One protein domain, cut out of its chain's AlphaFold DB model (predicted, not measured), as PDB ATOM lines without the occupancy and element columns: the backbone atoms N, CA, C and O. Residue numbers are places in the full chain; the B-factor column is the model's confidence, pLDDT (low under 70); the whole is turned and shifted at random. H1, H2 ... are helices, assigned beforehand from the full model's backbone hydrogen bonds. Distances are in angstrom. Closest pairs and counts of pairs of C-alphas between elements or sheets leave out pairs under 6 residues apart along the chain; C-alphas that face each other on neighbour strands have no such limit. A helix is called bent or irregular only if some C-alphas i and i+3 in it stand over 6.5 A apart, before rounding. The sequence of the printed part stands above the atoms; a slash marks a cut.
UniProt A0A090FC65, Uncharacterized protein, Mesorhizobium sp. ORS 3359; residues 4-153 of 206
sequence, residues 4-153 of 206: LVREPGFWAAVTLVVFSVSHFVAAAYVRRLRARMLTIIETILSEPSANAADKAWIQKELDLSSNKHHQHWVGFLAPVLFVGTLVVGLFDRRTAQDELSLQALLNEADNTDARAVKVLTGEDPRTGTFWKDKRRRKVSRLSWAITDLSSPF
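Overview. This is residues 4 to 153 of the 206 residues of an uncharacterized protein of Mesorhizobium sp. ORS 3359 (UniProt A0A090FC65). What does the model look like? The later part of one long helix, H1, lies side by side with H2 and H5 in a small bundle of three helices, while residues 4 to 18 stick out beyond it along the length of the model. H3 and H4 make an open arch over one side of the bundle: residues 76 to 109 stand free, and the end of H4, residues 117 to 121, packs crosswise on H2. What is it made of, and how large is it? The 150 printed residues hold five named helices, H1 to H5 in chain order, and no named strand, and the class is all helix. The whole is loose and flat, with a radius of gyration of the C-alphas of 20.2 A and spans of 65 by 49 by 25 A.

Along the chain. Where is the longest helix? H1 is residues 8 to 45, 53.9 A from C-alpha 8 at (261.781, 160.018, 341.990) to C-alpha 45 at (214.766, 135.047, 350.125). Where are the others? H2 is residues 52 to 65, 19.9 A long, and H3 is residues 70 to 91, 29.2 A long. H4 is residues 102 to 121, 28.5 A long, and H5 is residues 134 to 150, 24.1 A long, ending at C-alpha 150 at (235.630, 148.336, 346.081). Is any helix uneven? H3 is irregular, with C-alphas 76 and 79 7.4 A apart, and has a kink of 55 degrees near residue 77.

Arrangement. What touches H1? H5 touches residues 26 to 41 of H1 at a shallow tilt of 22 degrees, opposite ways, and the closest C-alphas, of Val 30 and Ile 146, are 5.4 A apart. H1 and H2, a helical hairpin, only just touch, with 3 pairs of C-alphas within 8 A; the closest, of Ile 41 and Ile 58, are 7.1 A apart. What else does H2 touch? It touches H5 at a shallow tilt of 24 degrees, the same way, with the C-alphas of Ser 65 and Ser 143 closest at 4.9 A. It touches H4 about perpendicular, at 81 degrees, with the C-alphas of Ala 56 and Thr 121 closest at 6.1 A. Where is H3? It is close to H5 but not clearly touching, with the C-alphas of Gln 71 and Thr 147 closest at 7.7 A, and H3 and H4 are apart. How are the backbones? Every O i to N i+4 pair is within hydrogen-bond range in H1, H2, H4 and H5, and 16 of 18 are in H3.

Size, cuts and confidence. How far does it reach? The two C-alphas farthest apart, of Leu 4 and Pro 48, are 65.2 A apart. Is it cut, and which link is long? The printed part has no cut, and the link from H4 to H5, 12 residues, is long. Where is confidence low? The mean pLDDT of the printed part is 74.8, and residues 4 to 20, 67 to 102 and 152 to 153 are under 70.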
ATOM      1  N   LEU A   4     269.633 156.321 346.492       63.00
ATOM      2  CA  LEU A   4     268.415 155.658 346.009       63.00
ATOM      3  C   LEU A   4     267.108 156.271 346.543       63.00
ATOM      4  O   LEU A   4     266.115 156.322 345.827       63.00
ATOM      5  N   VAL A   5     267.081 156.757 347.789       67.25
ATOM      6  CA  VAL A   5     265.859 157.318 348.405       67.25
ATOM      7  C   VAL A   5     265.555 158.725 347.868       67.25
ATOM      8  O   VAL A   5     264.486 159.271 348.121       67.25
ATOM      9  N   ARG A   6     266.476 159.347 347.123       68.06
ATOM     10  CA  ARG A   6     266.253 160.654 346.486       68.06
ATOM     11  C   ARG A   6     265.769 160.534 345.045       68.06
ATOM     12  O   ARG A   6     265.314 161.531 344.492       68.06
ATOM     13  N   GLU A   7     265.834 159.344 344.449       63.75
ATOM     14  CA  GLU A   7     265.382 159.132 343.080       63.75
ATOM     15  C   GLU A   7     263.845 159.138 343.007       63.75
ATOM     16  O   GLU A   7     263.186 158.330 343.669       63.75
ATOM     17  N   PRO A   8     263.233 159.999 342.175       57.44
ATOM     18  CA  PRO A   8     261.781 160.018 341.990       57.44
ATOM     19  C   PRO A   8     261.213 158.661 341.544       57.44
ATOM     20  O   PRO A   8     260.103 158.294 341.927       57.44
ATOM     21  N   GLY A   9     261.993 157.890 340.774       52.81
ATOM     22  CA  GLY A   9     261.622 156.550 340.315       52.81
ATOM     23  C   GLY A   9     261.480 155.531 341.449       52.81
ATOM     24  O   GLY A   9     260.562 154.713 341.417       52.81
ATOM     25  N   PHE A  10     262.318 155.621 342.488       60.56
ATOM     26  CA  PHE A  10     262.208 154.772 343.676       60.56
ATOM     27  C   PHE A  10     260.871 154.996 344.392       60.56
ATOM     28  O   PHE A  10     260.152 154.040 344.681       60.56
ATOM     29  N   TRP A  11     260.484 156.258 344.606       60.53
ATOM     30  CA  TRP A  11     259.199 156.586 345.232       60.53
ATOM     31  C   TRP A  11     258.007 156.183 344.370       60.53
ATOM     32  O   TRP A  11     257.051 155.628 344.904       60.53
ATOM     33  N   ALA A  12     258.079 156.368 343.049       51.44
ATOM     34  CA  ALA A  12     257.037 155.899 342.137       51.44
ATOM     35  C   ALA A  12     256.834 154.375 342.235       51.44
ATOM     36  O   ALA A  12     255.697 153.906 342.330       51.44
ATOM     37  N   ALA A  13     257.924 153.600 342.285       52.19
ATOM     38  CA  ALA A  13     257.870 152.149 342.454       52.19
ATOM     39  C   ALA A  13     257.291 151.745 343.822       52.19
ATOM     40  O   ALA A  13     256.412 150.885 343.888       52.19
ATOM     41  N   VAL A  14     257.716 152.397 344.908       63.91
ATOM     42  CA  VAL A  14     257.168 152.164 346.255       63.91
ATOM     43  C   VAL A  14     255.670 152.478 346.302       63.91
ATOM     44  O   VAL A  14     254.892 151.667 346.805       63.91
ATOM     45  N   THR A  15     255.233 153.604 345.732       62.31
ATOM     46  CA  THR A  15     253.814 153.979 345.665       62.31
ATOM     47  C   THR A  15     252.998 152.963 344.869       62.31
ATOM     48  O   THR A  15     251.922 152.578 345.322       62.31
ATOM     49  N   LEU A  16     253.505 152.474 343.732       58.47
ATOM     50  CA  LEU A  16     252.842 151.433 342.939       58.47
ATOM     51  C   LEU A  16     252.691 150.118 343.711       58.47
ATOM     52  O   LEU A  16     251.628 149.491 343.661       58.47
ATOM     53  N   VAL A  17     253.722 149.707 344.454       65.50
ATOM     54  CA  VAL A  17     253.675 148.501 345.294       65.50
ATOM     55  C   VAL A  17     252.648 148.664 346.411       65.50
ATOM     56  O   VAL A  17     251.784 147.804 346.570       65.50
ATOM     57  N   VAL A  18     252.679 149.784 347.139       69.81
ATOM     58  CA  VAL A  18     251.695 150.082 348.194       69.81
ATOM     59  C   VAL A  18     250.280 150.093 347.617       69.81
ATOM     60  O   VAL A  18     249.397 149.433 348.158       69.81
ATOM     61  N   PHE A  19     250.072 150.755 346.479       67.31
ATOM     62  CA  PHE A  19     248.777 150.817 345.805       67.31
ATOM     63  C   PHE A  19     248.251 149.426 345.437       67.31
ATOM     64  O   PHE A  19     247.085 149.116 345.695       67.31
ATOM     65  N   SER A  20     249.117 148.577 344.884       59.59
ATOM     66  CA  SER A  20     248.777 147.211 344.476       59.59
ATOM     67  C   SER A  20     248.425 146.331 345.677       59.59
ATOM     68  O   SER A  20     247.413 145.630 345.655       59.59
ATOM     69  N   VAL A  21     249.210 146.410 346.757       72.12
ATOM     70  CA  VAL A  21     248.945 145.678 348.005       72.12
ATOM     71  C   VAL A  21     247.633 146.143 348.637       72.12
ATOM     72  O   VAL A  21     246.808 145.310 349.009       72.12
ATOM     73  N   SER A  22     247.386 147.453 348.709       71.12
ATOM     74  CA  SER A  22     246.135 147.998 349.245       71.12
ATOM     75  C   SER A  22     244.917 147.558 348.430       71.12
ATOM     76  O   SER A  22     243.922 147.145 349.021       71.12
ATOM     77  N   HIS A  23     244.994 147.569 347.094       70.88
ATOM     78  CA  HIS A  23     243.914 147.069 346.232       70.88
ATOM     79  C   HIS A  23     243.678 145.576 346.422       70.88
ATOM     80  O   HIS A  23     242.531 145.139 346.499       70.88
ATOM     81  N   PHE A  24     244.747 144.791 346.544       73.00
ATOM     82  CA  PHE A  24     244.637 143.360 346.779       73.00
ATOM     83  C   PHE A  24     243.967 143.051 348.126       73.00
ATOM     84  O   PHE A  24     243.026 142.255 348.182       73.00
ATOM     85  N   VAL A  25     244.393 143.714 349.207       78.62
ATOM     86  CA  VAL A  25     243.797 143.553 350.544       78.62
ATOM     87  C   VAL A  25     242.338 144.012 350.548       78.62
ATOM     88  O   VAL A  25     241.478 143.296 351.065       78.62
ATOM     89  N   ALA A  26     242.038 145.158 349.929       76.00
ATOM     90  CA  ALA A  26     240.676 145.663 349.795       76.00
ATOM     91  C   ALA A  26     239.789 144.672 349.028       76.00
ATOM     92  O   ALA A  26     238.732 144.288 349.521       76.00
ATOM     93  N   ALA A  27     240.250 144.158 347.884       74.56
ATOM     94  CA  ALA A  27     239.521 143.169 347.096       74.56
ATOM     95  C   ALA A  27     239.277 141.865 347.876       74.56
ATOM     96  O   ALA A  27     238.164 141.328 347.864       74.56
ATOM     97  N   ALA A  28     240.285 141.359 348.592       81.19
ATOM     98  CA  ALA A  28     240.147 140.176 349.440       81.19
ATOM     99  C   ALA A  28     239.129 140.395 350.574       81.19
ATOM    100  O   ALA A  28     238.318 139.511 350.866       81.19
ATOM    101  N   TYR A  29     239.130 141.576 351.190       85.06
ATOM    102  CA  TYR A  29     238.188 141.921 352.248       85.06
ATOM    103  C   TYR A  29     236.759 142.116 351.719       85.06
ATOM    104  O   TYR A  29     235.818 141.545 352.273       85.06
ATOM    105  N   VAL A  30     236.593 142.819 350.593       85.44
ATOM    106  CA  VAL A  30     235.309 143.000 349.896       85.44
ATOM    107  C   VAL A  30     234.687 141.653 349.534       85.44
ATOM    108  O   VAL A  30     233.494 141.457 349.758       85.44
ATOM    109  N   ARG A  31     235.478 140.679 349.063       84.62
ATOM    110  CA  ARG A  31     234.988 139.312 348.804       84.62
ATOM    111  C   ARG A  31     234.365 138.676 350.051       84.62
ATOM    112  O   ARG A  31     233.290 138.085 349.956       84.62
ATOM    113  N   ARG A  32     234.990 138.828 351.226       88.75
ATOM    114  CA  ARG A  32     234.448 138.312 352.501       88.75
ATOM    115  C   ARG A  32     233.161 139.028 352.910       88.75
ATOM    116  O   ARG A  32     232.227 138.374 353.370       88.75
ATOM    117  N   LEU A  33     233.100 140.350 352.750       89.00
ATOM    118  CA  LEU A  33     231.887 141.125 353.032       89.00
ATOM    119  C   LEU A  33     230.739 140.725 352.105       89.00
ATOM    120  O   LEU A  33     229.624 140.506 352.577       89.00
ATOM    121  N   ARG A  34     231.026 140.556 350.812       88.12
ATOM    122  CA  ARG A  34     230.043 140.140 349.810       88.12
ATOM    123  C   ARG A  34     229.503 138.747 350.094       88.12
ATOM    124  O   ARG A  34     228.293 138.574 350.067       88.12
ATOM    125  N   ALA A  35     230.361 137.793 350.456       90.88
ATOM    126  CA  ALA A  35     229.913 136.466 350.876       90.88
ATOM    127  C   ALA A  35     228.932 136.548 352.060       90.88
ATOM    128  O   ALA A  35     227.845 135.986 351.996       90.88
ATOM    129  N   ARG A  36     229.258 137.331 353.101       92.19
ATOM    130  CA  ARG A  36     228.362 137.542 354.256       92.19
ATOM    131  C   ARG A  36     227.038 138.198 353.870       92.19
ATOM    132  O   ARG A  36     226.005 137.842 354.431       92.19
ATOM    133  N   MET A  37     227.074 139.175 352.966       93.31
ATOM    134  CA  MET A  37     225.874 139.851 352.479       93.31
ATOM    135  C   MET A  37     224.959 138.868 351.747       93.31
ATOM    136  O   MET A  37     223.771 138.807 352.055       93.31
ATOM    137  N   LEU A  38     225.526 138.061 350.846       93.88
ATOM    138  CA  LEU A  38     224.798 137.045 350.089       93.88
ATOM    139  C   LEU A  38     224.162 135.998 351.006       93.88
ATOM    140  O   LEU A  38     222.991 135.701 350.825       93.88
ATOM    141  N   THR A  39     224.862 135.528 352.043       95.88
ATOM    142  CA  THR A  39     224.278 134.591 353.022       95.88
ATOM    143  C   THR A  39     223.040 135.168 353.716       95.88
ATOM    144  O   THR A  39     222.047 134.470 353.909       95.88
ATOM    145  N   ILE A  40     223.066 136.452 354.098       93.31
ATOM    146  CA  ILE A  40     221.903 137.094 354.736       93.31
ATOM    147  C   ILE A  40     220.756 137.234 353.734       93.31
ATOM    148  O   ILE A  40     219.613 136.961 354.084       93.31
ATOM    149  N   ILE A  41     221.062 137.647 352.503       93.75
ATOM    150  CA  ILE A  41     220.076 137.783 351.427       93.75
ATOM    151  C   ILE A  41     219.412 136.436 351.131       93.75
ATOM    152  O   ILE A  41     218.191 136.366 351.080       93.75
ATOM    153  N   GLU A  42     220.196 135.371 351.003       94.62
ATOM    154  CA  GLU A  42     219.702 134.011 350.780       94.62
ATOM    155  C   GLU A  42     218.781 133.551 351.917       94.62
ATOM    156  O   GLU A  42     217.738 132.960 351.662       94.62
ATOM    157  N   THR A  43     219.111 133.909 353.164       92.69
ATOM    158  CA  THR A  43     218.252 133.630 354.326       92.69
ATOM    159  C   THR A  43     216.916 134.377 354.249       92.69
ATOM    160  O   THR A  43     215.896 133.833 354.639       92.69
ATOM    161  N   ILE A  44     216.901 135.623 353.764       90.25
ATOM    162  CA  ILE A  44     215.658 136.400 353.619       90.25
ATOM    163  C   ILE A  44     214.821 135.860 352.453       90.25
ATOM    164  O   ILE A  44     213.607 135.742 352.567       90.25
ATOM    165  N   LEU A  45     215.456 135.523 351.328       91.25
ATOM    166  CA  LEU A  45     214.766 135.047 350.125       91.25
ATOM    167  C   LEU A  45     214.218 133.625 350.256       91.25
ATOM    168  O   LEU A  45     213.290 133.277 349.528       91.25
ATOM    169  N   SER A  46     214.783 132.807 351.145       92.00
ATOM    170  CA  SER A  46     214.270 131.467 351.434       92.00
ATOM    171  C   SER A  46     213.041 131.477 352.350       92.00
ATOM    172  O   SER A  46     212.367 130.453 352.469       92.00
ATOM    173  N   GLU A  47     212.705 132.616 352.967       92.19
ATOM    174  CA  GLU A  47     211.509 132.744 353.796       92.19
ATOM    175  C   GLU A  47     210.239 132.874 352.930       92.19
ATOM    176  O   GLU A  47     210.172 133.736 352.050       92.19
ATOM    177  N   PRO A  48     209.176 132.084 353.200       88.44
ATOM    178  CA  PRO A  48     207.930 132.131 352.424       88.44
ATOM    179  C   PRO A  48     207.204 133.484 352.469       88.44
ATOM    180  O   PRO A  48     206.345 133.756 351.637       88.44
ATOM    181  N   SER A  49     207.519 134.319 353.462       88.62
ATOM    182  CA  SER A  49     206.932 135.642 353.686       88.62
ATOM    183  C   SER A  49     207.578 136.761 352.858       88.62
ATOM    184  O   SER A  49     207.112 137.904 352.924       88.62
ATOM    185  N   ALA A  50     208.630 136.460 352.088       87.19
ATOM    186  CA  ALA A  50     209.303 137.425 351.226       87.19
ATOM    187  C   ALA A  50     208.424 137.815 350.032       87.19
ATOM    188  O   ALA A  50     208.097 136.989 349.172       87.19
ATOM    189  N   ASN A  51     208.065 139.096 349.957       89.69
ATOM    190  CA  ASN A  51     207.207 139.620 348.898       89.69
ATOM    191  C   ASN A  51     208.015 140.261 347.748       89.69
ATOM    192  O   ASN A  51     209.248 140.248 347.738       89.69
ATOM    193  N   ALA A  52     207.319 140.780 346.730       87.75
ATOM    194  CA  ALA A  52     207.952 141.440 345.584       87.75
ATOM    195  C   ALA A  52     208.782 142.671 346.000       87.75
ATOM    196  O   ALA A  52     209.914 142.820 345.539       87.75
ATOM    197  N   ALA A  53     208.288 143.453 346.964       88.06
ATOM    198  CA  ALA A  53     208.959 144.656 347.450       88.06
ATOM    199  C   ALA A  53     210.273 144.328 348.177       88.06
ATOM    200  O   ALA A  53     211.276 145.024 348.004       88.06
ATOM    201  N   ASP A  54     210.304 143.224 348.931       87.75
ATOM    202  CA  ASP A  54     211.521 142.717 349.569       87.75
ATOM    203  C   ASP A  54     212.558 142.289 348.514       87.75
ATOM    204  O   ASP A  54     213.740 142.621 348.628       87.75
ATOM    205  N   LYS A  55     212.121 141.615 347.440       88.38
ATOM    206  CA  LYS A  55     212.991 141.226 346.316       88.38
ATOM    207  C   LYS A  55     213.517 142.441 345.552       88.38
ATOM    208  O   LYS A  55     214.696 142.468 345.210       88.38
ATOM    209  N   ALA A  56     212.680 143.449 345.323       86.94
ATOM    210  CA  ALA A  56     213.061 144.692 344.659       86.94
ATOM    211  C   ALA A  56     214.118 145.465 345.467       86.94
ATOM    212  O   ALA A  56     215.126 145.913 344.917       86.94
ATOM    213  N   TRP A  57     213.939 145.562 346.788       89.25
ATOM    214  CA  TRP A  57     214.949 146.138 347.676       89.25
ATOM    215  C   TRP A  57     216.269 145.347 347.628       89.25
ATOM    216  O   TRP A  57     217.334 145.948 347.470       89.25
ATOM    217  N   ILE A  58     216.216 144.012 347.710       91.06
ATOM    218  CA  ILE A  58     217.407 143.149 347.620       91.06
ATOM    219  C   ILE A  58     218.127 143.349 346.287       91.06
ATOM    220  O   ILE A  58     219.351 143.470 346.273       91.06
ATOM    221  N   GLN A  59     217.384 143.411 345.183       88.81
ATOM    222  CA  GLN A  59     217.940 143.636 343.853       88.81
ATOM    223  C   GLN A  59     218.703 144.964 343.796       88.81
ATOM    224  O   GLN A  59     219.853 144.982 343.364       88.81
ATOM    225  N   LYS A  60     218.128 146.048 344.334       87.50
ATOM    226  CA  LYS A  60     218.811 147.348 344.445       87.50
ATOM    227  C   LYS A  60     220.110 147.250 345.247       87.50
ATOM    228  O   LYS A  60     221.113 147.830 344.840       87.50
ATOM    229  N   GLU A  61     220.127 146.538 346.375       87.50
ATOM    230  CA  GLU A  61     221.350 146.377 347.181       87.50
ATOM    231  C   GLU A  61     222.406 145.514 346.475       87.50
ATOM    232  O   GLU A  61     223.600 145.812 346.529       87.50
ATOM    233  N   LEU A  62     221.984 144.470 345.758       87.75
ATOM    234  CA  LEU A  62     222.880 143.667 344.928       87.75
ATOM    235  C   LEU A  62     223.498 144.505 343.808       87.75
ATOM    236  O   LEU A  62     224.714 144.438 343.615       87.75
ATOM    237  N   ASP A  63     222.700 145.328 343.131       84.88
ATOM    238  CA  ASP A  63     223.163 146.214 342.064       84.88
ATOM    239  C   ASP A  63     224.120 147.293 342.589       84.88
ATOM    240  O   ASP A  63     225.167 147.534 341.976       84.88
ATOM    241  N   LEU A  64     223.835 147.870 343.763       80.12
ATOM    242  CA  LEU A  64     224.731 148.808 344.450       80.12
ATOM    243  C   LEU A  64     226.082 148.147 344.786       80.12
ATOM    244  O   LEU A  64     227.146 148.688 344.475       80.12
ATOM    245  N   SER A  65     226.041 146.935 345.352       81.69
ATOM    246  CA  SER A  65     227.237 146.170 345.731       81.69
ATOM    247  C   SER A  65     228.040 145.643 344.531       81.69
ATOM    248  O   SER A  65     229.235 145.370 344.647       81.69
ATOM    249  N   SER A  66     227.398 145.477 343.366       77.69
ATOM    250  CA  SER A  66     228.035 144.965 342.145       77.69
ATOM    251  C   SER A  66     228.959 145.992 341.485       77.69
ATOM    252  O   SER A  66     229.612 145.663 340.494       77.69
ATOM    253  N   ASN A  67     229.038 147.202 342.040       64.25
ATOM    254  CA  ASN A  67     230.059 148.189 341.739       64.25
ATOM    255  C   ASN A  67     230.184 148.533 340.248       64.25
ATOM    256  O   ASN A  67     231.291 148.652 339.727       64.25
ATOM    257  N   LYS A  68     229.057 148.643 339.526       57.44
ATOM    258  CA  LYS A  68     229.143 148.801 338.071       57.44
ATOM    259  C   LYS A  68     229.782 150.126 337.665       57.44
ATOM    260  O   LYS A  68     230.749 150.060 336.930       57.44
ATOM    261  N   HIS A  69     229.361 151.298 338.160       51.06
ATOM    262  CA  HIS A  69     229.944 152.566 337.667       51.06
ATOM    263  C   HIS A  69     229.925 153.775 338.629       51.06
ATOM    264  O   HIS A  69     230.462 154.817 338.273       51.06
ATOM    265  N   HIS A  70     229.350 153.704 339.836       53.44
ATOM    266  CA  HIS A  70     228.953 154.930 340.559       53.44
ATOM    267  C   HIS A  70     230.079 155.703 341.271       53.44
ATOM    268  O   HIS A  70     230.066 156.933 341.266       53.44
ATOM    269  N   GLN A  71     231.074 155.038 341.863       54.94
ATOM    270  CA  GLN A  71     232.047 155.744 342.714       54.94
ATOM    271  C   GLN A  71     233.036 156.627 341.955       54.94
ATOM    272  O   GLN A  71     233.469 157.652 342.480       54.94
ATOM    273  N   HIS A  72     233.372 156.274 340.715       55.53
ATOM    274  CA  HIS A  72     234.294 157.072 339.908       55.53
ATOM    275  C   HIS A  72     233.701 158.442 339.547       55.53
ATOM    276  O   HIS A  72     234.407 159.447 339.596       55.53
ATOM    277  N   TRP A  73     232.393 158.506 339.272       56.66
ATOM    278  CA  TRP A  73     231.700 159.762 338.970       56.66
ATOM    279  C   TRP A  73     231.533 160.652 340.201       56.66
ATOM    280  O   TRP A  73     231.780 161.853 340.127       56.66
ATOM    281  N   VAL A  74     231.173 160.067 341.350       56.22
ATOM    282  CA  VAL A  74     231.038 160.816 342.611       56.22
ATOM    283  C   VAL A  74     232.393 161.365 343.066       56.22
ATOM    284  O   VAL A  74     232.477 162.524 343.465       56.22
ATOM    285  N   GLY A  75     233.470 160.582 342.935       58.84
ATOM    286  CA  GLY A  75     234.830 161.041 343.232       58.84
ATOM    287  C   GLY A  75     235.302 162.179 342.319       58.84
ATOM    288  O   GLY A  75     235.937 163.117 342.796       58.84
ATOM    289  N   PHE A  76     234.953 162.141 341.029       63.47
ATOM    290  CA  PHE A  76     235.273 163.214 340.081       63.47
ATOM    291  C   PHE A  76     234.507 164.515 340.379       63.47
ATOM    292  O   PHE A  76     235.068 165.602 340.267       63.47
ATOM    293  N   LEU A  77     233.240 164.413 340.797       64.25
ATOM    294  CA  LEU A  77     232.373 165.566 341.070       64.25
ATOM    295  C   LEU A  77     232.463 166.102 342.507       64.25
ATOM    296  O   LEU A  77     231.917 167.171 342.776       64.25
ATOM    297  N   ALA A  78     233.157 165.420 343.423       60.78
ATOM    298  CA  ALA A  78     233.291 165.842 344.820       60.78
ATOM    299  C   ALA A  78     233.749 167.311 345.002       60.78
ATOM    300  O   ALA A  78     233.142 168.008 345.821       60.78
ATOM    301  N   PRO A  79     234.715 167.846 344.221       62.72
ATOM    302  CA  PRO A  79     235.094 169.258 344.314       62.72
ATOM    303  C   PRO A  79     233.954 170.210 343.919       62.72
ATOM    304  O   PRO A  79     233.753 171.242 344.553       62.72
ATOM    305  N   VAL A  80     233.173 169.852 342.895       69.12
ATOM    306  CA  VAL A  80     232.042 170.659 342.407       69.12
ATOM    307  C   VAL A  80     230.894 170.645 343.416       69.12
ATOM    308  O   VAL A  80     230.306 171.688 343.690       69.12
ATOM    309  N   LEU A  81     230.610 169.486 344.016       63.50
ATOM    310  CA  LEU A  81     229.599 169.352 345.066       63.50
ATOM    311  C   LEU A  81     229.957 170.171 346.311       63.50
ATOM    312  O   LEU A  81     229.067 170.779 346.900       63.50
ATOM    313  N   PHE A  82     231.241 170.244 346.678       59.16
ATOM    314  CA  PHE A  82     231.718 171.093 347.774       59.16
ATOM    315  C   PHE A  82     231.509 172.587 347.497       59.16
ATOM    316  O   PHE A  82     231.016 173.324 348.349       59.16
ATOM    317  N   VAL A  83     231.831 173.049 346.286       64.12
ATOM    318  CA  VAL A  83     231.559 174.440 345.896       64.12
ATOM    319  C   VAL A  83     230.049 174.704 345.879       64.12
ATOM    320  O   VAL A  83     229.598 175.732 346.379       64.12
ATOM    321  N   GLY A  84     229.254 173.755 345.377       62.69
ATOM    322  CA  GLY A  84     227.795 173.839 345.364       62.69
ATOM    323  C   GLY A  84     227.185 173.970 346.760       62.69
ATOM    324  O   GLY A  84     226.334 174.832 346.969       62.69
ATOM    325  N   THR A  85     227.638 173.179 347.737       58.97
ATOM    326  CA  THR A  85     227.143 173.271 349.121       58.97
ATOM    327  C   THR A  85     227.544 174.572 349.806       58.97
ATOM    328  O   THR A  85     226.728 175.127 350.539       58.97
ATOM    329  N   LEU A  86     228.736 175.114 349.533       57.28
ATOM    330  CA  LEU A  86     229.122 176.443 350.021       57.28
ATOM    331  C   LEU A  86     228.232 177.545 349.441       57.28
ATOM    332  O   LEU A  86     227.766 178.408 350.180       57.28
ATOM    333  N   VAL A  87     227.963 177.505 348.134       62.25
ATOM    334  CA  VAL A  87     227.080 178.471 347.469       62.25
ATOM    335  C   VAL A  87     225.673 178.388 348.059       62.25
ATOM    336  O   VAL A  87     225.144 179.401 348.508       62.25
ATOM    337  N   VAL A  88     225.088 177.192 348.156       59.53
ATOM    338  CA  VAL A  88     223.758 177.011 348.763       59.53
ATOM    339  C   VAL A  88     223.742 177.482 350.218       59.53
ATOM    340  O   VAL A  88     222.831 178.206 350.594       59.53
ATOM    341  N   GLY A  89     224.765 177.169 351.019       54.38
ATOM    342  CA  GLY A  89     224.856 177.620 352.412       54.38
ATOM    343  C   GLY A  89     224.989 179.140 352.578       54.38
ATOM    344  O   GLY A  89     224.535 179.691 353.578       54.38
ATOM    345  N   LEU A  90     225.571 179.843 351.600       57.09
ATOM    346  CA  LEU A  90     225.635 181.309 351.595       57.09
ATOM    347  C   LEU A  90     224.296 181.956 351.201       57.09
ATOM    348  O   LEU A  90     223.978 183.044 351.690       57.09
ATOM    349  N   PHE A  91     223.521 181.305 350.328       56.09
ATOM    350  CA  PHE A  91     222.246 181.828 349.825       56.09
ATOM    351  C   PHE A  91     221.024 181.374 350.635       56.09
ATOM    352  O   PHE A  91     220.020 182.088 350.663       56.09
ATOM    353  N   ASP A  92     221.103 180.248 351.341       43.16
ATOM    354  CA  ASP A  92     220.017 179.718 352.157       43.16
ATOM    355  C   ASP A  92     220.216 180.066 353.641       43.16
ATOM    356  O   ASP A  92     220.788 179.322 354.435       43.16
ATOM    357  N   ARG A  93     219.734 181.250 354.036       48.34
ATOM    358  CA  ARG A  93     219.804 181.755 355.423       48.34
ATOM    359  C   ARG A  93     218.885 181.017 356.414       48.34
ATOM    360  O   ARG A  93     218.849 181.405 357.579       48.34
ATOM    361  N   ARG A  94     218.100 180.021 355.981       50.19
ATOM    362  CA  ARG A  94     217.000 179.450 356.783       50.19
ATOM    363  C   ARG A  94     217.367 178.260 357.672       50.19
ATOM    364  O   ARG A  94     216.581 177.936 358.549       50.19
ATOM    365  N   THR A  95     218.519 177.617 357.497       47.03
ATOM    366  CA  THR A  95     218.744 176.261 358.047       47.03
ATOM    367  C   THR A  95     219.734 176.159 359.209       47.03
ATOM    368  O   THR A  95     219.907 175.080 359.762       47.03
ATOM    369  N   ALA A  96     220.358 177.256 359.649       46.59
ATOM    370  CA  ALA A  96     221.412 177.198 360.671       46.59
ATOM    371  C   ALA A  96     220.918 177.051 362.131       46.59
ATOM    372  O   ALA A  96     221.749 177.034 363.037       46.59
ATOM    373  N   GLN A  97     219.603 176.989 362.382       46.88
ATOM    374  CA  GLN A  97     219.036 177.039 363.741       46.88
ATOM    375  C   GLN A  97     218.278 175.792 364.205       46.88
ATOM    376  O   GLN A  97     218.042 175.677 365.406       46.88
ATOM    377  N   ASP A  98     217.954 174.850 363.321       52.22
ATOM    378  CA  ASP A  98     217.352 173.597 363.764       52.22
ATOM    379  C   ASP A  98     218.466 172.619 364.141       52.22
ATOM    380  O   ASP A  98     219.170 172.082 363.282       52.22
ATOM    381  N   GLU A  99     218.631 172.378 365.444       50.62
ATOM    382  CA  GLU A  99     219.331 171.198 365.948       50.62
ATOM    383  C   GLU A  99     218.616 169.954 365.402       50.62
ATOM    384  O   GLU A  99     217.666 169.424 365.983       50.62
ATOM    385  N   LEU A 100     219.056 169.491 364.232       58.44
ATOM    386  CA  LEU A 100     218.618 168.234 363.652       58.44
ATOM    387  C   LEU A 100     219.018 167.114 364.608       58.44
ATOM    388  O   LEU A 100     220.165 166.664 364.639       58.44
ATOM    389  N   SER A 101     218.052 166.665 365.410       69.19
ATOM    390  CA  SER A 101     218.235 165.501 366.267       69.19
ATOM    391  C   SER A 101     218.727 164.318 365.427       69.19
ATOM    392  O   SER A 101     218.286 164.109 364.292       69.19
ATOM    393  N   LEU A 102     219.618 163.500 365.993       69.25
ATOM    394  CA  LEU A 102     220.129 162.295 365.328       69.25
ATOM    395  C   LEU A 102     218.984 161.404 364.810       69.25
ATOM    396  O   LEU A 102     219.086 160.797 363.748       69.25
ATOM    397  N   GLN A 103     217.865 161.374 365.534       73.81
ATOM    398  CA  GLN A 103     216.661 160.646 365.148       73.81
ATOM    399  C   GLN A 103     216.022 161.199 363.863       73.81
ATOM    400  O   GLN A 103     215.592 160.420 363.015       73.81
ATOM    401  N   ALA A 104     215.976 162.525 363.696       72.38
ATOM    402  CA  ALA A 104     215.448 163.167 362.494       72.38
ATOM    403  C   ALA A 104     216.329 162.877 361.269       72.38
ATOM    404  O   ALA A 104     215.805 162.516 360.218       72.38
ATOM    405  N   LEU A 105     217.654 162.923 361.430       70.06
ATOM    406  CA  LEU A 105     218.611 162.533 360.386       70.06
ATOM    407  C   LEU A 105     218.446 161.068 359.967       70.06
ATOM    408  O   LEU A 105     218.430 160.762 358.776       70.06
ATOM    409  N   LEU A 106     218.287 160.159 360.933       72.81
ATOM    410  CA  LEU A 106     218.060 158.739 360.651       72.81
ATOM    411  C   LEU A 106     216.731 158.502 359.925       72.81
ATOM    412  O   LEU A 106     216.686 157.717 358.979       72.81
ATOM    413  N   ASN A 107     215.667 159.196 360.333       78.38
ATOM    414  CA  ASN A 107     214.370 159.107 359.668       78.38
ATOM    415  C   ASN A 107     214.436 159.641 358.232       78.38
ATOM    416  O   ASN A 107     213.853 159.038 357.331       78.38
ATOM    417  N   GLU A 108     215.161 160.734 358.000       77.81
ATOM    418  CA  GLU A 108     215.307 161.301 356.660       77.81
ATOM    419  C   GLU A 108     216.176 160.427 355.750       77.81
ATOM    420  O   GLU A 108     215.858 160.246 354.572       77.81
ATOM    421  N   ALA A 109     217.211 159.786 356.298       73.88
ATOM    422  CA  ALA A 109     217.974 158.768 355.585       73.88
ATOM    423  C   ALA A 109     217.090 157.565 355.195       73.88
ATOM    424  O   ALA A 109     217.096 157.155 354.034       73.88
ATOM    425  N   ASP A 110     216.267 157.051 356.118       77.69
ATOM    426  CA  ASP A 110     215.313 155.960 355.846       77.69
ATOM    427  C   ASP A 110     214.223 156.371 354.827       77.69
ATOM    428  O   ASP A 110     213.758 155.545 354.034       77.69
ATOM    429  N   ASN A 111     213.800 157.641 354.818       82.81
ATOM    430  CA  ASN A 111     212.906 158.204 353.800       82.81
ATOM    431  C   ASN A 111     213.564 158.252 352.425       82.81
ATOM    432  O   ASN A 111     212.951 157.858 351.430       82.81
ATOM    433  N   THR A 112     214.806 158.716 352.376       81.31
ATOM    434  CA  THR A 112     215.570 158.855 351.138       81.31
ATOM    435  C   THR A 112     215.868 157.490 350.528       81.31
ATOM    436  O   THR A 112     215.667 157.312 349.329       81.31
ATOM    437  N   ASP A 113     216.243 156.497 351.338       76.69
ATOM    438  CA  ASP A 113     216.483 155.129 350.865       76.69
ATOM    439  C   ASP A 113     215.198 154.485 350.319       76.69
ATOM    440  O   ASP A 113     215.208 153.895 349.241       76.69
ATOM    441  N   ALA A 114     214.056 154.678 350.996       80.94
ATOM    442  CA  ALA A 114     212.762 154.205 350.493       80.94
ATOM    443  C   ALA A 114     212.394 154.839 349.144       80.94
ATOM    444  O   ALA A 114     211.959 154.145 348.225       80.94
ATOM    445  N   ARG A 115     212.597 156.157 349.010       82.62
ATOM    446  CA  ARG A 115     212.377 156.879 347.750       82.62
ATOM    447  C   ARG A 115     213.314 156.384 346.654       82.62
ATOM    448  O   ARG A 115     212.854 156.182 345.539       82.62
ATOM    449  N   ALA A 116     214.590 156.164 346.963       78.88
ATOM    450  CA  ALA A 116     215.570 155.675 346.000       78.88
ATOM    451  C   ALA A 116     215.180 154.298 345.452       78.88
ATOM    452  O   ALA A 116     215.194 154.104 344.241       78.88
ATOM    453  N   VAL A 117     214.759 153.368 346.319       78.50
ATOM    454  CA  VAL A 117     214.246 152.066 345.870       78.50
ATOM    455  C   VAL A 117     213.012 152.257 344.991       78.50
ATOM    456  O   VAL A 117     213.013 151.775 343.867       78.50
ATOM    457  N   LYS A 118     212.023 153.047 345.426       81.69
ATOM    458  CA  LYS A 118     210.804 153.298 344.642       81.69
ATOM    459  C   LYS A 118     211.080 153.906 343.266       81.69
ATOM    460  O   LYS A 118     210.420 153.545 342.301       81.69
ATOM    461  N   VAL A 119     212.039 154.823 343.164       83.44
ATOM    462  CA  VAL A 119     212.441 155.428 341.884       83.44
ATOM    463  C   VAL A 119     213.124 154.402 340.977       83.44
ATOM    464  O   VAL A 119     212.893 154.416 339.773       83.44
ATOM    465  N   LEU A 120     213.947 153.514 341.539       77.12
ATOM    466  CA  LEU A 120     214.712 152.529 340.772       77.12
ATOM    467  C   LEU A 120     213.887 151.305 340.360       77.12
ATOM    468  O   LEU A 120     214.104 150.766 339.280       77.12
ATOM    469  N   THR A 121     212.972 150.849 341.214       77.25
ATOM    470  CA  THR A 121     212.253 149.581 341.031       77.25
ATOM    471  C   THR A 121     210.753 149.754 340.812       77.25
ATOM    472  O   THR A 121     210.087 148.798 340.432       77.25
ATOM    473  N   GLY A 122     210.203 150.948 341.046       83.12
ATOM    474  CA  GLY A 122     208.767 151.231 340.959       83.12
ATOM    475  C   GLY A 122     207.953 150.791 342.182       83.12
ATOM    476  O   GLY A 122     206.807 151.217 342.328       83.12
ATOM    477  N   GLU A 123     208.530 150.002 343.092       84.94
ATOM    478  CA  GLU A 123     207.845 149.483 344.280       84.94
ATOM    479  C   GLU A 123     208.247 150.234 345.552       84.94
ATOM    480  O   GLU A 123     209.414 150.570 345.754       84.94
ATOM    481  N   ASP A 124     207.281 150.494 346.439       85.38
ATOM    482  CA  ASP A 124     207.585 151.063 347.752       85.38
ATOM    483  C   ASP A 124     208.093 149.951 348.682       85.38
ATOM    484  O   ASP A 124     207.318 149.087 349.090       85.38
ATOM    485  N   PRO A 125     209.371 149.955 349.085       82.50
ATOM    486  CA  PRO A 125     209.914 148.876 349.899       82.50
ATOM    487  C   PRO A 125     209.327 148.839 351.320       82.50
ATOM    488  O   PRO A 125     209.517 147.860 352.036       82.50
ATOM    489  N   ARG A 126     208.583 149.872 351.744       86.19
ATOM    490  CA  ARG A 126     207.884 149.915 353.040       86.19
ATOM    491  C   ARG A 126     206.703 148.967 353.121       86.19
ATOM    492  O   ARG A 126     206.295 148.624 354.227       86.19
ATOM    493  N   THR A 127     206.162 148.560 351.976       87.31
ATOM    494  CA  THR A 127     205.138 147.516 351.904       87.31
ATOM    495  C   THR A 127     205.753 146.115 352.005       87.31
ATOM    496  O   THR A 127     205.023 145.129 352.066       87.31
ATOM    497  N   GLY A 128     207.089 146.019 352.022       82.62
ATOM    498  CA  GLY A 128     207.863 144.806 352.273       82.62
ATOM    499  C   GLY A 128     207.675 144.258 353.685       82.62
ATOM    500  O   GLY A 128     207.585 145.022 354.652       82.62
ATOM    501  N   THR A 129     207.674 142.931 353.828       86.19
ATOM    502  CA  THR A 129     207.583 142.274 355.141       86.19
ATOM    503  C   THR A 129     208.832 142.564 355.981       86.19
ATOM    504  O   THR A 129     208.757 142.686 357.206       86.19
ATOM    505  N   PHE A 130     209.986 142.751 355.333       85.44
ATOM    506  CA  PHE A 130     211.283 142.888 355.998       85.44
ATOM    507  C   PHE A 130     211.799 144.329 356.085       85.44
ATOM    508  O   PHE A 130     212.944 144.555 356.490       85.44
ATOM    509  N   TRP A 131     210.965 145.336 355.792       84.69
ATOM    510  CA  TRP A 131     211.396 146.742 355.783       84.69
ATOM    511  C   TRP A 131     212.016 147.209 357.110       84.69
ATOM    512  O   TRP A 131     212.984 147.974 357.123       84.69
ATOM    513  N   LYS A 132     211.474 146.748 358.243       84.81
ATOM    514  CA  LYS A 132     211.952 147.102 359.593       84.81
ATOM    515  C   LYS A 132     212.904 146.063 360.198       84.81
ATOM    516  O   LYS A 132     213.311 146.213 361.350       84.81
ATOM    517  N   ASP A 133     213.273 145.023 359.451       88.38
ATOM    518  CA  ASP A 133     214.129 143.953 359.955       88.38
ATOM    519  C   ASP A 133     215.566 144.462 360.209       88.38
ATOM    520  O   ASP A 133     216.152 145.225 359.432       88.38
ATOM    521  N   LYS A 134     216.180 144.001 361.304       89.44
ATOM    522  CA  LYS A 134     217.597 144.246 361.611       89.44
ATOM    523  C   LYS A 134     218.517 143.703 360.512       89.44
ATOM    524  O   LYS A 134     219.577 144.284 360.262       89.44
ATOM    525  N   ARG A 135     218.126 142.615 359.844       89.44
ATOM    526  CA  ARG A 135     218.873 142.001 358.736       89.44
ATOM    527  C   ARG A 135     218.968 142.932 357.533       89.44
ATOM    528  O   ARG A 135     220.058 143.064 356.981       89.44
ATOM    529  N   ARG A 136     217.900 143.670 357.216       87.19
ATOM    530  CA  ARG A 136     217.889 144.696 356.162       87.19
ATOM    531  C   ARG A 136     218.958 145.760 356.400       87.19
ATOM    532  O   ARG A 136     219.784 146.025 355.530       87.19
ATOM    533  N   ARG A 137     219.015 146.309 357.620       86.06
ATOM    534  CA  ARG A 137     220.042 147.295 358.012       86.06
ATOM    535  C   ARG A 137     221.455 146.731 357.881       86.06
ATOM    536  O   ARG A 137     222.372 147.451 357.501       86.06
ATOM    537  N   LYS A 138     221.642 145.445 358.191       90.25
ATOM    538  CA  LYS A 138     222.933 144.767 358.044       90.25
ATOM    539  C   LYS A 138     223.320 144.587 356.574       90.25
ATOM    540  O   LYS A 138     224.471 144.851 356.248       90.25
ATOM    541  N   VAL A 139     222.385 144.192 355.707       90.31
ATOM    542  CA  VAL A 139     222.609 144.094 354.253       90.31
ATOM    543  C   VAL A 139     222.962 145.458 353.675       90.31
ATOM    544  O   VAL A 139     223.992 145.566 353.026       90.31
ATOM    545  N   SER A 140     222.199 146.504 354.000       86.31
ATOM    546  CA  SER A 140     222.489 147.865 353.536       86.31
ATOM    547  C   SER A 140     223.880 148.335 353.987       86.31
ATOM    548  O   SER A 140     224.680 148.767 353.166       86.31
ATOM    549  N   ARG A 141     224.254 148.148 355.263       87.62
ATOM    550  CA  ARG A 141     225.615 148.480 355.733       87.62
ATOM    551  C   ARG A 141     226.710 147.701 355.003       87.62
ATOM    552  O   ARG A 141     227.763 148.261 354.729       87.62
ATOM    553  N   LEU A 142     226.492 146.412 354.737       88.75
ATOM    554  CA  LEU A 142     227.457 145.587 354.007       88.75
ATOM    555  C   LEU A 142     227.570 146.023 352.547       88.75
ATOM    556  O   LEU A 142     228.682 146.095 352.044       88.75
ATOM    557  N   SER A 143     226.448 146.339 351.907       87.75
ATOM    558  CA  SER A 143     226.364 146.873 350.548       87.75
ATOM    559  C   SER A 143     227.155 148.180 350.428       87.75
ATOM    560  O   SER A 143     228.097 148.240 349.643       87.75
ATOM    561  N   TRP A 144     226.905 149.150 351.316       81.56
ATOM    562  CA  TRP A 144     227.682 150.392 351.408       81.56
ATOM    563  C   TRP A 144     229.174 150.145 351.647       81.56
ATOM    564  O   TRP A 144     230.004 150.701 350.939       81.56
ATOM    565  N   ALA A 145     229.533 149.272 352.595       82.19
ATOM    566  CA  ALA A 145     230.935 148.952 352.866       82.19
ATOM    567  C   ALA A 145     231.627 148.264 351.676       82.19
ATOM    568  O   ALA A 145     232.811 148.491 351.439       82.19
ATOM    569  N   ILE A 146     230.911 147.414 350.934       83.88
ATOM    570  CA  ILE A 146     231.405 146.782 349.706       83.88
ATOM    571  C   ILE A 146     231.652 147.848 348.652       83.88
ATOM    572  O   ILE A 146     232.742 147.863 348.090       83.88
ATOM    573  N   THR A 147     230.686 148.738 348.417       79.06
ATOM    574  CA  THR A 147     230.838 149.859 347.492       79.06
ATOM    575  C   THR A 147     232.048 150.698 347.915       79.06
ATOM    576  O   THR A 147     233.032 150.727 347.187       79.06
ATOM    577  N   ASP A 148     232.098 151.242 349.131       74.38
ATOM    578  CA  ASP A 148     233.217 152.061 349.640       74.38
ATOM    579  C   ASP A 148     234.594 151.396 349.510       74.38
ATOM    580  O   ASP A 148     235.563 152.033 349.097       74.38
ATOM    581  N   LEU A 149     234.708 150.102 349.797       74.38
ATOM    582  CA  LEU A 149     235.996 149.403 349.753       74.38
ATOM    583  C   LEU A 149     236.347 148.841 348.374       74.38
ATOM    584  O   LEU A 149     237.484 148.430 348.155       74.38
ATOM    585  N   SER A 150     235.397 148.816 347.443       72.50
ATOM    586  CA  SER A 150     235.630 148.336 346.081       72.50
ATOM    587  C   SER A 150     236.381 149.340 345.201       72.50
ATOM    588  O   SER A 150     236.985 148.931 344.211       72.50
ATOM    589  N   SER A 151     236.424 150.618 345.594       72.12
ATOM    590  CA  SER A 151     237.295 151.642 345.007       72.12
ATOM    591  C   SER A 151     238.034 152.415 346.108       72.12
ATOM    592  O   SER A 151     237.700 153.566 346.406       72.12
ATOM    593  N   PRO A 152     239.055 151.811 346.748       65.62
ATOM    594  CA  PRO A 152     239.707 152.399 347.919       65.62
ATOM    595  C   PRO A 152     240.336 153.763 347.612       65.62
ATOM    596  O   PRO A 152     240.343 154.640 348.470       65.62
ATOM    597  N   PHE A 153     240.810 153.978 346.380       66.75
ATOM    598  CA  PHE A 153     241.325 155.275 345.949       66.75
ATOM    599  C   PHE A 153     240.225 156.333 345.809       66.75
ATOM    600  O   PHE A 153     240.403 157.446 346.295       66.75
TER     601      PHE A 153